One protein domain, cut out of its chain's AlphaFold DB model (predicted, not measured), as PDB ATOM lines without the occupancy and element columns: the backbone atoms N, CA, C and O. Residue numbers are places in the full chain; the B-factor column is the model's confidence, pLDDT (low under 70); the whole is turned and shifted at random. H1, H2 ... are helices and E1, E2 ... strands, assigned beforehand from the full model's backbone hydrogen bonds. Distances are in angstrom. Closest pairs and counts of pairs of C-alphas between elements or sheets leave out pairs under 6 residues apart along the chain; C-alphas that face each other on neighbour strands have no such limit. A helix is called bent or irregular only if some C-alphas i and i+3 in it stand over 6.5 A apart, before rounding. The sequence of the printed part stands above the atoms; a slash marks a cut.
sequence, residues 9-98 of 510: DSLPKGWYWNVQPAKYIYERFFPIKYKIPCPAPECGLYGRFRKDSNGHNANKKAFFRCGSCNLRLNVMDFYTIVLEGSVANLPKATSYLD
ATOM      1  N   ASP A   9      28.914 -29.807 -17.455       71.19
ATOM      2  CA  ASP A   9      29.740 -28.876 -18.226       71.19
ATOM      3  C   ASP A   9      30.187 -27.672 -17.376       71.19
ATOM      4  O   ASP A   9      31.147 -26.987 -17.734       71.19
ATOM      5  N   SER A  10      29.574 -27.467 -16.201       77.38
ATOM      6  CA  SER A  10      29.973 -26.438 -15.232       77.38
ATOM      7  C   SER A  10      31.176 -26.821 -14.359       77.38
ATOM      8  O   SER A  10      31.756 -25.959 -13.694       77.38
ATOM      9  N   LEU A  11      31.591 -28.098 -14.349       82.19
ATOM     10  CA  LEU A  11      32.744 -28.521 -13.552       82.19
ATOM     11  C   LEU A  11      34.052 -27.984 -14.152       82.19
ATOM     12  O   LEU A  11      34.285 -28.120 -15.357       82.19
ATOM     13  N   PRO A  12      34.971 -27.451 -13.324       86.81
ATOM     14  CA  PRO A  12      36.231 -26.921 -13.819       86.81
ATOM     15  C   PRO A  12      37.039 -28.006 -14.542       86.81
ATOM     16  O   PRO A  12      37.083 -29.177 -14.145       86.81
ATOM     17  N   LYS A  13      37.713 -27.624 -15.631       89.19
ATOM     18  CA  LYS A  13      38.557 -28.550 -16.394       89.19
ATOM     19  C   LYS A  13      39.626 -29.146 -15.474       89.19
ATOM     20  O   LYS A  13      40.420 -28.425 -14.886       89.19
ATOM     21  N   GLY A  14      39.660 -30.476 -15.391       92.62
ATOM     22  CA  GLY A  14      40.600 -31.186 -14.520       92.62
ATOM     23  C   GLY A  14      40.131 -31.350 -13.073       92.62
ATOM     24  O   GLY A  14      40.947 -31.748 -12.250       92.62
ATOM     25  N   TRP A  15      38.851 -31.105 -12.758       93.50
ATOM     26  CA  TRP A  15      38.273 -31.282 -11.414       93.50
ATOM     27  C   TRP A  15      38.635 -32.620 -10.747       93.50
ATOM     28  O   TRP A  15      38.839 -32.677  -9.541       93.50
ATOM     29  N   TYR A  16      38.776 -33.689 -11.534       94.69
ATOM     30  CA  TYR A  16      39.116 -35.038 -11.075       94.69
ATOM     31  C   TYR A  16      40.552 -35.163 -10.531       94.69
ATOM     32  O   TYR A  16      40.896 -36.188  -9.955       94.69
ATOM     33  N   TRP A  17      41.388 -34.129 -10.681       97.06
ATOM     34  CA  TRP A  17      42.680 -33.993  -9.995       97.06
ATOM     35  C   TRP A  17      42.593 -33.250  -8.660       97.06
ATOM     36  O   TRP A  17      43.573 -33.236  -7.922       97.06
ATOM     37  N   ASN A  18      41.450 -32.634  -8.354       95.19
ATOM     38  CA  ASN A  18      41.221 -31.884  -7.118       95.19
ATOM     39  C   ASN A  18      40.459 -32.706  -6.065       95.19
ATOM     40  O   ASN A  18      40.298 -32.245  -4.938       95.19
ATOM     41  N   VAL A  19      40.006 -33.909  -6.423       95.50
ATOM     42  CA  VAL A  19      39.356 -34.862  -5.515       95.50
ATOM     43  C   VAL A  19      40.364 -35.867  -4.953       95.50
ATOM     44  O   VAL A  19      41.415 -36.118  -5.548       95.50
ATOM     45  N   GLN A  20      40.047 -36.454  -3.803       96.94
ATOM     46  CA  GLN A  20      40.863 -37.480  -3.166       96.94
ATOM     47  C   GLN A  20      40.545 -38.868  -3.737       96.94
ATOM     48  O   GLN A  20      39.377 -39.153  -4.011       96.94
ATOM     49  N   PRO A  21      41.553 -39.742  -3.915       97.69
ATOM     50  CA  PRO A  21      42.952 -39.587  -3.482       97.69
ATOM     51  C   PRO A  21      43.884 -38.924  -4.520       97.69
ATOM     52  O   PRO A  21      45.077 -38.761  -4.271       97.69
ATOM     53  N   ALA A  22      43.370 -38.528  -5.690       97.94
ATOM     54  CA  ALA A  22      44.177 -37.999  -6.795       97.94
ATOM     55  C   ALA A  22      44.974 -36.741  -6.438       97.94
ATOM     56  O   ALA A  22      46.141 -36.627  -6.825       97.94
ATOM     57  N   LYS A  23      44.361 -35.824  -5.683       97.69
ATOM     58  CA  LYS A  23      45.012 -34.599  -5.212       97.69
ATOM     59  C   LYS A  23      46.231 -34.914  -4.340       97.69
ATOM     60  O   LYS A  23      47.334 -34.496  -4.678       97.69
ATOM     61  N   TYR A  24      46.037 -35.710  -3.288       98.00
ATOM     62  CA  TYR A  24      47.099 -36.113  -2.361       98.00
ATOM     63  C   TYR A  24      48.269 -36.812  -3.066       98.00
ATOM     64  O   TYR A  24      49.433 -36.468  -2.862       98.00
ATOM     65  N   ILE A  25      47.961 -37.768  -3.948       98.38
ATOM     66  CA  ILE A  25      48.985 -38.533  -4.669       98.38
ATOM     67  C   ILE A  25      49.781 -37.615  -5.606       98.38
ATOM     68  O   ILE A  25      51.005 -37.716  -5.677       98.38
ATOM     69  N   TYR A  26      49.115 -36.679  -6.289       98.06
ATOM     70  CA  TYR A  26      49.802 -35.715  -7.146       98.06
ATOM     71  C   TYR A  26      50.699 -34.750  -6.358       98.06
ATOM     72  O   TYR A  26      51.806 -34.455  -6.808       98.06
ATOM     73  N   GLU A  27      50.252 -34.278  -5.192       97.75
ATOM     74  CA  GLU A  27      51.037 -33.401  -4.312       97.75
ATOM     75  C   GLU A  27      52.312 -34.090  -3.808       97.75
ATOM     76  O   GLU A  27      53.364 -33.455  -3.773       97.75
ATOM     77  N   ARG A  28      52.263 -35.397  -3.514       97.12
ATOM     78  CA  ARG A  28      53.465 -36.181  -3.176       97.12
ATOM     79  C   ARG A  28      54.359 -36.487  -4.370       97.12
ATOM     80  O   ARG A  28      55.577 -36.476  -4.239       97.12
ATOM     81  N   PHE A  29      53.772 -36.748  -5.534       97.62
ATOM     82  CA  PHE A  29      54.517 -37.019  -6.762       97.62
ATOM     83  C   PHE A  29      55.287 -35.789  -7.266       97.62
ATOM     84  O   PHE A  29      56.424 -35.908  -7.717       97.62
ATOM     85  N   PHE A  30      54.673 -34.603  -7.232       97.31
ATOM     86  CA  PHE A  30      55.179 -33.422  -7.937       97.31
ATOM     87  C   PHE A  30      56.618 -33.006  -7.564       97.31
ATOM     88  O   PHE A  30      57.387 -32.741  -8.495       97.31
ATOM     89  N   PRO A  31      57.031 -32.995  -6.278       97.94
ATOM     90  CA  PRO A  31      58.399 -32.648  -5.881       97.94
ATOM     91  C   PRO A  31      59.460 -33.629  -6.395       97.94
ATOM     92  O   PRO A  31      60.588 -33.236  -6.676       97.94
ATOM     93  N   ILE A  32      59.097 -34.903  -6.554       97.44
ATOM     94  CA  ILE A  32      60.016 -35.984  -6.945       97.44
ATOM     95  C   ILE A  32      59.820 -36.442  -8.391       97.44
ATOM     96  O   ILE A  32      60.450 -37.401  -8.827       97.44
ATOM     97  N   LYS A  33      58.984 -35.742  -9.169       96.50
ATOM     98  CA  LYS A  33      58.528 -36.196 -10.489       96.50
ATOM     99  C   LYS A  33      59.654 -36.590 -11.441       96.50
ATOM    100  O   LYS A  33      59.467 -37.519 -12.209       96.50
ATOM    101  N   TYR A  34      60.807 -35.917 -11.385       96.50
ATOM    102  CA  TYR A  34      61.960 -36.176 -12.258       96.50
ATOM    103  C   TYR A  34      62.847 -37.344 -11.807       96.50
ATOM    104  O   TYR A  34      63.680 -37.790 -12.587       96.50
ATOM    105  N   LYS A  35      62.667 -37.841 -10.578       97.06
ATOM    106  CA  LYS A  35      63.456 -38.932  -9.982       97.06
ATOM    107  C   LYS A  35      62.770 -40.295 -10.074       97.06
ATOM    108  O   LYS A  35      63.339 -41.295  -9.665       97.06
ATOM    109  N   ILE A  36      61.554 -40.333 -10.609       97.00
ATOM    110  CA  ILE A  36      60.738 -41.542 -10.667       97.00
ATOM    111  C   ILE A  36      60.899 -42.222 -12.035       97.00
ATOM    112  O   ILE A  36      60.606 -41.568 -13.050       97.00
ATOM    113  N   PRO A  37      61.315 -43.502 -12.083       97.56
ATOM    114  CA  PRO A  37      61.369 -44.288 -13.310       97.56
ATOM    115  C   PRO A  37      59.986 -44.821 -13.706       97.56
ATOM    116  O   PRO A  37      59.084 -44.988 -12.884       97.56
ATOM    117  N   CYS A  38      59.801 -45.097 -14.994       98.00
ATOM    118  CA  CYS A  38      58.625 -45.820 -15.467       98.00
ATOM    119  C   CYS A  38      58.748 -47.318 -15.121       98.00
ATOM    120  O   CYS A  38      59.764 -47.904 -15.481       98.00
ATOM    121  N   PRO A  39      57.722 -47.964 -14.526       97.31
ATOM    122  CA  PRO A  39      57.786 -49.373 -14.133       97.31
ATOM    123  C   PRO A  39      57.609 -50.339 -15.315       97.31
ATOM    124  O   PRO A  39      57.665 -51.548 -15.131       97.31
ATOM    125  N   ALA A  40      57.345 -49.840 -16.530       96.88
ATOM    126  CA  ALA A  40      57.317 -50.695 -17.712       96.88
ATOM    127  C   ALA A  40      58.739 -51.227 -17.985       96.88
ATOM    128  O   ALA A  40      59.632 -50.388 -18.159       96.88
ATOM    129  N   PRO A  41      58.942 -52.560 -18.095       94.81
ATOM    130  CA  PRO A  41      60.269 -53.171 -18.228       94.81
ATOM    131  C   PRO A  41      61.102 -52.597 -19.377       94.81
ATOM    132  O   PRO A  41      62.280 -52.317 -19.220       94.81
ATOM    133  N   GLU A  42      60.464 -52.338 -20.519       95.19
ATOM    134  CA  GLU A  42      61.128 -51.810 -21.717       95.19
ATOM    135  C   GLU A  42      61.313 -50.284 -21.700       95.19
ATOM    136  O   GLU A  42      61.978 -49.726 -22.570       95.19
ATOM    137  N   CYS A  43      60.690 -49.574 -20.753       97.06
ATOM    138  CA  CYS A  43      60.744 -48.117 -20.719       97.06
ATOM    139  C   CYS A  43      61.847 -47.613 -19.794       97.06
ATOM    140  O   CYS A  43      62.712 -46.885 -20.264       97.06
ATOM    141  N   GLY A  44      61.761 -47.870 -18.482       93.88
ATOM    142  CA  GLY A  44      62.727 -47.415 -17.463       93.88
ATOM    143  C   GLY A  44      62.985 -45.897 -17.347       93.88
ATOM    144  O   GLY A  44      63.622 -45.446 -16.402       93.88
ATOM    145  N   LEU A  45      62.496 -45.069 -18.277       95.88
ATOM    146  CA  LEU A  45      62.836 -43.651 -18.368       95.88
ATOM    147  C   LEU A  45      62.284 -42.834 -17.193       95.88
ATOM    148  O   LEU A  45      61.095 -42.894 -16.866       95.88
ATOM    149  N   TYR A  46      63.145 -41.981 -16.646       97.38
ATOM    150  CA  TYR A  46      62.849 -41.094 -15.527       97.38
ATOM    151  C   TYR A  46      62.066 -39.849 -15.946       97.38
ATOM    152  O   TYR A  46      62.274 -39.279 -17.023       97.38
ATOM    153  N   GLY A  47      61.165 -39.387 -15.079       95.00
ATOM    154  CA  GLY A  47      60.561 -38.060 -15.228       95.00
ATOM    155  C   GLY A  47      59.540 -37.916 -16.349       95.00
ATOM    156  O   GLY A  47      59.226 -36.799 -16.765       95.00
ATOM    157  N   ARG A  48      59.022 -39.030 -16.874       97.25
ATOM    158  CA  ARG A  48      58.133 -39.021 -18.045       97.25
ATOM    159  C   ARG A  48      56.648 -39.035 -17.712       97.25
ATOM    160  O   ARG A  48      55.845 -38.875 -18.628       97.25
ATOM    161  N   PHE A  49      56.258 -39.179 -16.449       98.12
ATOM    162  CA  PHE A  49      54.848 -39.205 -16.069       98.12
ATOM    163  C   PHE A  49      54.167 -37.838 -16.181       98.12
ATOM    164  O   PHE A  49      54.690 -36.814 -15.744       98.12
ATOM    165  N   ARG A  50      52.965 -37.832 -16.761       97.38
ATOM    166  CA  ARG A  50      52.110 -36.650 -16.930       97.38
ATOM    167  C   ARG A  50      50.692 -36.953 -16.454       97.38
ATOM    168  O   ARG A  50      50.257 -38.105 -16.481       97.38
ATOM    169  N   LYS A  51      49.964 -35.901 -16.063       98.00
ATOM    170  CA  LYS A  51      48.528 -35.984 -15.772       98.00
ATOM    171  C   LYS A  51      47.760 -36.397 -17.029       98.00
ATOM    172  O   LYS A  51      47.912 -35.774 -18.078       98.00
ATOM    173  N   ASP A  52      46.902 -37.391 -16.892       97.56
ATOM    174  CA  ASP A  52      45.960 -37.865 -17.898       97.56
ATOM    175  C   ASP A  52      44.572 -38.096 -17.264       97.56
ATOM    176  O   ASP A  52      44.357 -37.882 -16.064       97.56
ATOM    177  N   SER A  53      43.589 -38.486 -18.070       95.75
ATOM    178  CA  SER A  53      42.244 -38.795 -17.596       95.75
ATOM    179  C   SER A  53      41.593 -39.913 -18.388       95.75
ATOM    180  O   SER A  53      41.873 -40.095 -19.574       95.75
ATOM    181  N   ASN A  54      40.683 -40.637 -17.749       94.56
ATOM    182  CA  ASN A  54      39.850 -41.630 -18.415       94.56
ATOM    183  C   ASN A  54      38.373 -41.391 -18.089       94.56
ATOM    184  O   ASN A  54      38.054 -40.965 -16.982       94.56
ATOM    185  N   GLY A  55      37.476 -41.680 -19.030       91.94
ATOM    186  CA  GLY A  55      36.033 -41.485 -18.869       91.94
ATOM    187  C   GLY A  55      35.506 -40.123 -19.337       91.94
ATOM    188  O   GLY A  55      36.220 -39.297 -19.917       91.94
ATOM    189  N   HIS A  56      34.207 -39.900 -19.121       84.88
ATOM    190  CA  HIS A  56      33.461 -38.733 -19.602       84.88
ATOM    191  C   HIS A  56      32.597 -38.126 -18.486       84.88
ATOM    192  O   HIS A  56      32.082 -38.848 -17.636       84.88
ATOM    193  N   ASN A  57      32.445 -36.796 -18.502       86.44
ATOM    194  CA  ASN A  57      31.644 -36.009 -17.552       86.44
ATOM    195  C   ASN A  57      31.941 -36.363 -16.082       86.44
ATOM    196  O   ASN A  57      33.106 -36.329 -15.683       86.44
ATOM    197  N   ALA A  58      30.914 -36.723 -15.306       84.31
ATOM    198  CA  ALA A  58      31.001 -37.146 -13.904       84.31
ATOM    199  C   ALA A  58      31.907 -38.365 -13.680       84.31
ATOM    200  O   ALA A  58      32.504 -38.522 -12.621       84.31
ATOM    201  N   ASN A  59      32.022 -39.224 -14.698       87.44
ATOM    202  CA  ASN A  59      32.783 -40.467 -14.636       87.44
ATOM    203  C   ASN A  59      34.250 -40.272 -15.046       87.44
ATOM    204  O   ASN A  59      34.966 -41.260 -15.223       87.44
ATOM    205  N   LYS A  60      34.707 -39.023 -15.243       93.56
ATOM    206  CA  LYS A  60      36.126 -38.736 -15.472       93.56
ATOM    207  C   LYS A  60      36.934 -39.059 -14.218       93.56
ATOM    208  O   LYS A  60      36.658 -38.545 -13.141       93.56
ATOM    209  N   LYS A  61      37.967 -39.877 -14.389       95.00
ATOM    210  CA  LYS A  61      38.918 -40.285 -13.352       95.00
ATOM    211  C   LYS A  61      40.323 -39.814 -13.724       95.00
ATOM    212  O   LYS A  61      40.668 -39.780 -14.908       95.00
ATOM    213  N   ALA A  62      41.123 -39.462 -12.722       97.75
ATOM    214  CA  ALA A  62      42.535 -39.126 -12.891       97.75
ATOM    215  C   ALA A  62      43.368 -40.373 -13.232       97.75
ATOM    216  O   ALA A  62      43.103 -41.459 -12.719       97.75
ATOM    217  N   PHE A  63      44.359 -40.214 -14.108       98.19
ATOM    218  CA  PHE A  63      45.314 -41.256 -14.499       98.19
ATOM    219  C   PHE A  63      46.704 -40.645 -14.658       98.19
ATOM    220  O   PHE A  63      46.835 -39.495 -15.072       98.19
ATOM    221  N   PHE A  64      47.751 -41.418 -14.405       98.25
ATOM    222  CA  PHE A  64      49.105 -41.056 -14.809       98.25
ATOM    223  C   PHE A  64      49.443 -41.748 -16.124       98.25
ATOM    224  O   PHE A  64      49.153 -42.931 -16.301       98.25
ATOM    225  N   ARG A  65      50.060 -41.016 -17.055       98.25
ATOM    226  CA  ARG A  65      50.542 -41.568 -18.326       98.25
ATOM    227  C   ARG A  65      52.032 -41.311 -18.482       98.25
ATOM    228  O   ARG A  65      52.471 -40.167 -18.357       98.25
ATOM    229  N   CYS A  66      52.798 -42.352 -18.792       98.19
ATOM    230  CA  CYS A  66      54.190 -42.202 -19.200       98.19
ATOM    231  C   CYS A  66      54.253 -41.564 -20.595       98.19
ATOM    232  O   CYS A  66      53.646 -42.060 -21.542       98.19
ATOM    233  N   GLY A  67      54.987 -40.464 -20.736       97.12
ATOM    234  CA  GLY A  67      55.155 -39.753 -22.002       97.12
ATOM    235  C   GLY A  67      56.022 -40.477 -23.034       97.12
ATOM    236  O   GLY A  67      56.047 -40.031 -24.174       97.12
ATOM    237  N   SER A  68      56.714 -41.555 -22.648       97.19
ATOM    238  CA  SER A  68      57.571 -42.343 -23.543       97.19
ATOM    239  C   SER A  68      56.863 -43.597 -24.057       97.19
ATOM    240  O   SER A  68      56.552 -43.676 -25.240       97.19
ATOM    241  N   CYS A  69      56.534 -44.549 -23.177       97.25
ATOM    242  CA  CYS A  69      55.897 -45.815 -23.569       97.25
ATOM    243  C   CYS A  69      54.361 -45.781 -23.559       97.25
ATOM    244  O   CYS A  69      53.718 -46.775 -23.875       97.25
ATOM    245  N   ASN A  70      53.744 -44.659 -23.172       97.00
ATOM    246  CA  ASN A  70      52.290 -44.513 -23.042       97.00
ATOM    247  C   ASN A  70      51.610 -45.426 -22.010       97.00
ATOM    248  O   ASN A  70      50.379 -45.455 -21.989       97.00
ATOM    249  N   LEU A  71      52.362 -46.089 -21.118       97.69
ATOM    250  CA  LEU A  71      51.794 -46.813 -19.977       97.69
ATOM    251  C   LEU A  71      50.850 -45.891 -19.197       97.69
ATOM    252  O   LEU A  71      51.234 -44.777 -18.825       97.69
ATOM    253  N   ARG A  72      49.624 -46.363 -18.957       98.12
ATOM    254  CA  ARG A  72      48.602 -45.653 -18.184       98.12
ATOM    255  C   ARG A  72      48.377 -46.390 -16.878       98.12
ATOM    256  O   ARG A  72      48.035 -47.565 -16.894       98.12
ATOM    257  N   LEU A  73      48.520 -45.675 -15.775       97.81
ATOM    258  CA  LEU A  73      48.267 -46.183 -14.435       97.81
ATOM    259  C   LEU A  73      47.116 -45.392 -13.832       97.81
ATOM    260  O   LEU A  73      47.064 -44.160 -13.948       97.81
ATOM    261  N   ASN A  74      46.174 -46.094 -13.208       97.38
ATOM    262  CA  ASN A  74      45.194 -45.414 -12.374       97.38
ATOM    263  C   ASN A  74      45.931 -44.789 -11.165       97.38
ATOM    264  O   ASN A  74      47.071 -45.145 -10.871       97.38
ATOM    265  N   VAL A  75      45.319 -43.818 -10.485       97.69
ATOM    266  CA  VAL A  75      46.011 -43.090  -9.404       97.69
ATOM    267  C   VAL A  75      46.447 -44.014  -8.255       97.69
ATOM    268  O   VAL A  75      47.523 -43.813  -7.702       97.69
ATOM    269  N   MET A  76      45.648 -45.030  -7.923       97.56
ATOM    270  CA  MET A  76      45.962 -45.984  -6.856       97.56
ATOM    271  C   MET A  76      47.158 -46.851  -7.239       97.56
ATOM    272  O   MET A  76      48.117 -46.906  -6.479       97.56
ATOM    273  N   ASP A  77      47.136 -47.435  -8.441       97.94
ATOM    274  CA  ASP A  77      48.239 -48.245  -8.972       97.94
ATOM    275  C   ASP A  77      49.520 -47.417  -9.066       97.94
ATOM    276  O   ASP A  77      50.604 -47.890  -8.755       97.94
ATOM    277  N   PHE A  78      49.408 -46.151  -9.475       98.31
ATOM    278  CA  PHE A  78      50.554 -45.252  -9.508       98.31
ATOM    279  C   PHE A  78      51.142 -45.052  -8.106       98.31
ATOM    280  O   PHE A  78      52.354 -45.075  -7.931       98.31
ATOM    281  N   TYR A  79      50.302 -44.883  -7.089       98.38
ATOM    282  CA  TYR A  79      50.781 -44.705  -5.725       98.38
ATOM    283  C   TYR A  79      51.417 -45.970  -5.142       98.38
ATOM    284  O   TYR A  79      52.456 -45.871  -4.499       98.38
ATOM    285  N   THR A  80      50.844 -47.147  -5.387       98.00
ATOM    286  CA  THR A  80      51.367 -48.404  -4.835       98.00
ATOM    287  C   THR A  80      52.579 -48.926  -5.598       98.00
ATOM    288  O   THR A  80      53.537 -49.359  -4.973       98.00
ATOM    289  N   ILE A  81      52.563 -48.873  -6.932       97.62
ATOM    290  CA  ILE A  81      53.616 -49.455  -7.779       97.62
ATOM    291  C   ILE A  81      54.774 -48.478  -7.974       97.62
ATOM    292  O   ILE A  81      55.924 -48.891  -8.005       97.62
ATOM    293  N   VAL A  82      54.481 -47.187  -8.162       97.38
ATOM    294  CA  VAL A  82      55.496 -46.201  -8.574       97.38
ATOM    295  C   VAL A  82      56.000 -45.367  -7.402       97.38
ATOM    296  O   VAL A  82      57.167 -44.988  -7.380       97.38
ATOM    297  N   LEU A  83      55.131 -45.049  -6.440       97.50
ATOM    298  CA  LEU A  83      55.513 -44.316  -5.226       97.50
ATOM    299  C   LEU A  83      55.725 -45.231  -4.015       97.50
ATOM    300  O   LEU A  83      56.019 -44.712  -2.940       97.50
ATOM    301  N   GLU A  84      55.530 -46.545  -4.177       97.44
ATOM    302  CA  GLU A  84      55.684 -47.566  -3.125       97.44
ATOM    303  C   GLU A  84      54.902 -47.236  -1.838       97.44
ATOM    304  O   GLU A  84      55.276 -47.582  -0.717       97.44
ATOM    305  N   GLY A  85      53.787 -46.520  -1.985       96.38
ATOM    306  CA  GLY A  85      52.969 -46.064  -0.874       96.38
ATOM    307  C   GLY A  85      51.940 -47.104  -0.432       96.38
ATOM    308  O   GLY A  85      51.296 -47.760  -1.247       96.38
ATOM    309  N   SER A  86      51.701 -47.200   0.879       97.00
ATOM    310  CA  SER A  86      50.642 -48.060   1.431       97.00
ATOM    311  C   SER A  86      49.251 -47.445   1.264       97.00
ATOM    312  O   SER A  86      49.026 -46.293   1.649       97.00
ATOM    313  N   VAL A  87      48.293 -48.235   0.766       95.62
ATOM    314  CA  VAL A  87      46.882 -47.840   0.573       95.62
ATOM    315  C   VAL A  87      46.235 -47.347   1.874       95.62
ATOM    316  O   VAL A  87      45.378 -46.469   1.826       95.62
ATOM    317  N   ALA A  88      46.687 -47.840   3.032       94.88
ATOM    318  CA  ALA A  88      46.199 -47.405   4.343       94.88
ATOM    319  C   ALA A  88      46.483 -45.918   4.637       94.88
ATOM    320  O   ALA A  88      45.763 -45.296   5.411       94.88
ATOM    321  N   ASN A  89      47.495 -45.334   3.988       95.44
ATOM    322  CA  ASN A  89      47.886 -43.935   4.175       95.44
ATOM    323  C   ASN A  89      47.115 -42.968   3.263       95.44
ATOM    324  O   ASN A  89      47.398 -41.768   3.263       95.44
ATOM    325  N   LEU A  90      46.189 -43.470   2.443       95.94
ATOM    326  CA  LEU A  90      45.441 -42.633   1.518       95.94
ATOM    327  C   LEU A  90      44.250 -41.960   2.207       95.94
ATOM    328  O   LEU A  90      43.532 -42.596   2.979       95.94
ATOM    329  N   PRO A  91      43.994 -40.674   1.910       96.62
ATOM    330  CA  PRO A  91      42.828 -39.987   2.440       96.62
ATOM    331  C   PRO A  91      41.535 -40.609   1.905       96.62
ATOM    332  O   PRO A  91      41.488 -41.152   0.796       96.62
ATOM    333  N   LYS A  92      40.454 -40.461   2.678       95.19
ATOM    334  CA  LYS A  92      39.112 -40.888   2.272       95.19
ATOM    335  C   LYS A  92      38.747 -40.263   0.922       95.19
ATOM    336  O   LYS A  92      38.925 -39.062   0.720       95.19
ATOM    337  N   ALA A  93      38.233 -41.087   0.010       94.75
ATOM    338  CA  ALA A  93      37.856 -40.650  -1.326       94.75
ATOM    339  C   ALA A  93      36.788 -39.547  -1.268       94.75
ATOM    340  O   ALA A  93      35.805 -39.669  -0.535       94.75
ATOM    341  N   THR A  94      36.981 -38.493  -2.062       93.81
ATOM    342  CA  THR A  94      36.020 -37.393  -2.219       93.81
ATOM    343  C   THR A  94      35.501 -37.341  -3.654       93.81
ATOM    344  O   THR A  94      36.088 -37.912  -4.575       93.81
ATOM    345  N   SER A  95      34.363 -36.686  -3.850       90.44
ATOM    346  CA  SER A  95      33.668 -36.556  -5.128       90.44
ATOM    347  C   SER A  95      33.681 -35.109  -5.630       90.44
ATOM    348  O   SER A  95      34.020 -34.172  -4.911       90.44
ATOM    349  N   TYR A  96      33.257 -34.903  -6.880       83.69
ATOM    350  CA  TYR A  96      33.063 -33.567  -7.459       83.69
ATOM    351  C   TYR A  96      32.070 -32.704  -6.661       83.69
ATOM    352  O   TYR A  96      32.134 -31.474  -6.702       83.69
ATOM    353  N   LEU A  97      31.158 -33.347  -5.925       84.81
ATOM    354  CA  LEU A  97      30.210 -32.680  -5.032       84.81
ATOM    355  C   LEU A  97      30.918 -31.954  -3.880       84.81
ATOM    356  O   LEU A  97      30.437 -30.916  -3.438       84.81
ATOM    357  N   ASP A  98      32.081 -32.448  -3.452       83.94
ATOM    358  CA  ASP A  98      32.823 -31.906  -2.310       83.94
ATOM    359  C   ASP A  98      33.684 -30.687  -2.682       83.94
ATOM    360  O   ASP A  98      34.105 -29.931  -1.811       83.94
TER     361      ASP A  98
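What this domain is: This is residues 9 to 98 of the 510 residues of an uncharacterized protein of Smittium mucronatum (UniProt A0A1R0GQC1). A small three-strand antiparallel sheet forms one layer, and two helices, H1 over E1 and E2 and the shorter H2 over E3, cover one of its faces. Long stretches without a named element surround this two-layer body: residues 9 to 21 lead into H1, residues 36 to 48 link H1 to E1, and after H2 residues 84 to 91 pass over the side of the helices away from the sheet. The printed part has 90 residues, with two named helices and three named strands in the order H1, E1, E2, E3, H2; the strands lie in the order E1, E2, E3. The class is mixed, helices and strands, with under half of the residues in named elements. The whole is compact, with a radius of gyration of the C-alphas of 13.2 A and spans of 39 by 27 by 19 A.

Where its parts are: After residues 9 to 21, H1 takes residues 22 to 35, from C-alpha 22 at (44.177, -37.999, -6.795), and is 19.6 A long. H1 is irregular: C-alphas 31 and 34 are 8.1 A apart. E1, residues 49 to 54, begins at C-alpha 49 at (54.848, -39.205, -16.069) and is 15.4 A long. E2, residues 61 to 66, is 16.5 A long. E3, residues 72 to 74, is 6.7 A long. H2, residues 75 to 82, is 10.0 A long and ends at C-alpha 82 at (55.496, -46.201, -8.574).

How they stand to each other: E1, E2 and E3 form a meander, each strand the antiparallel neighbour of the one before. In the hairpin of E1 and E2, N 52 and O 63 are 2.8 A apart, within hydrogen-bond range. In the hairpin of E2 and E3, N 64 and O 73 are 2.9 A apart, also within range. H1 is on the sheet at a height of 9.8 A and runs along the strands, at 5 degrees to E1 on the local plane. H2 is on the same face at a height of 8.3 A, at 24 degrees to E3 on the local plane. The closest C-alphas of H2 and E2, those of Val 75 and Phe 63, are 5.5 A apart. H1, with residues 22 to 25 alone, only just touches H2, with 3 pairs of C-alphas within 8 A; the closest, those of Ala 22 and Val 75, are 6.0 A apart. The two helices run the same way at a shallow tilt of 32 degrees, only just short of steep. In H2 every O i to N i+4 pair is within hydrogen-bond range; in H1, 6 of 10 are.

The domain as a whole: The two C-alphas farthest apart, those of Ser 10 and Glu 42, are 40.7 A apart. The printed part has no cut. The link from H1 to E1, 13 residues, is long. The mean pLDDT of the printed part is 94.9, and no printed residue is under 70.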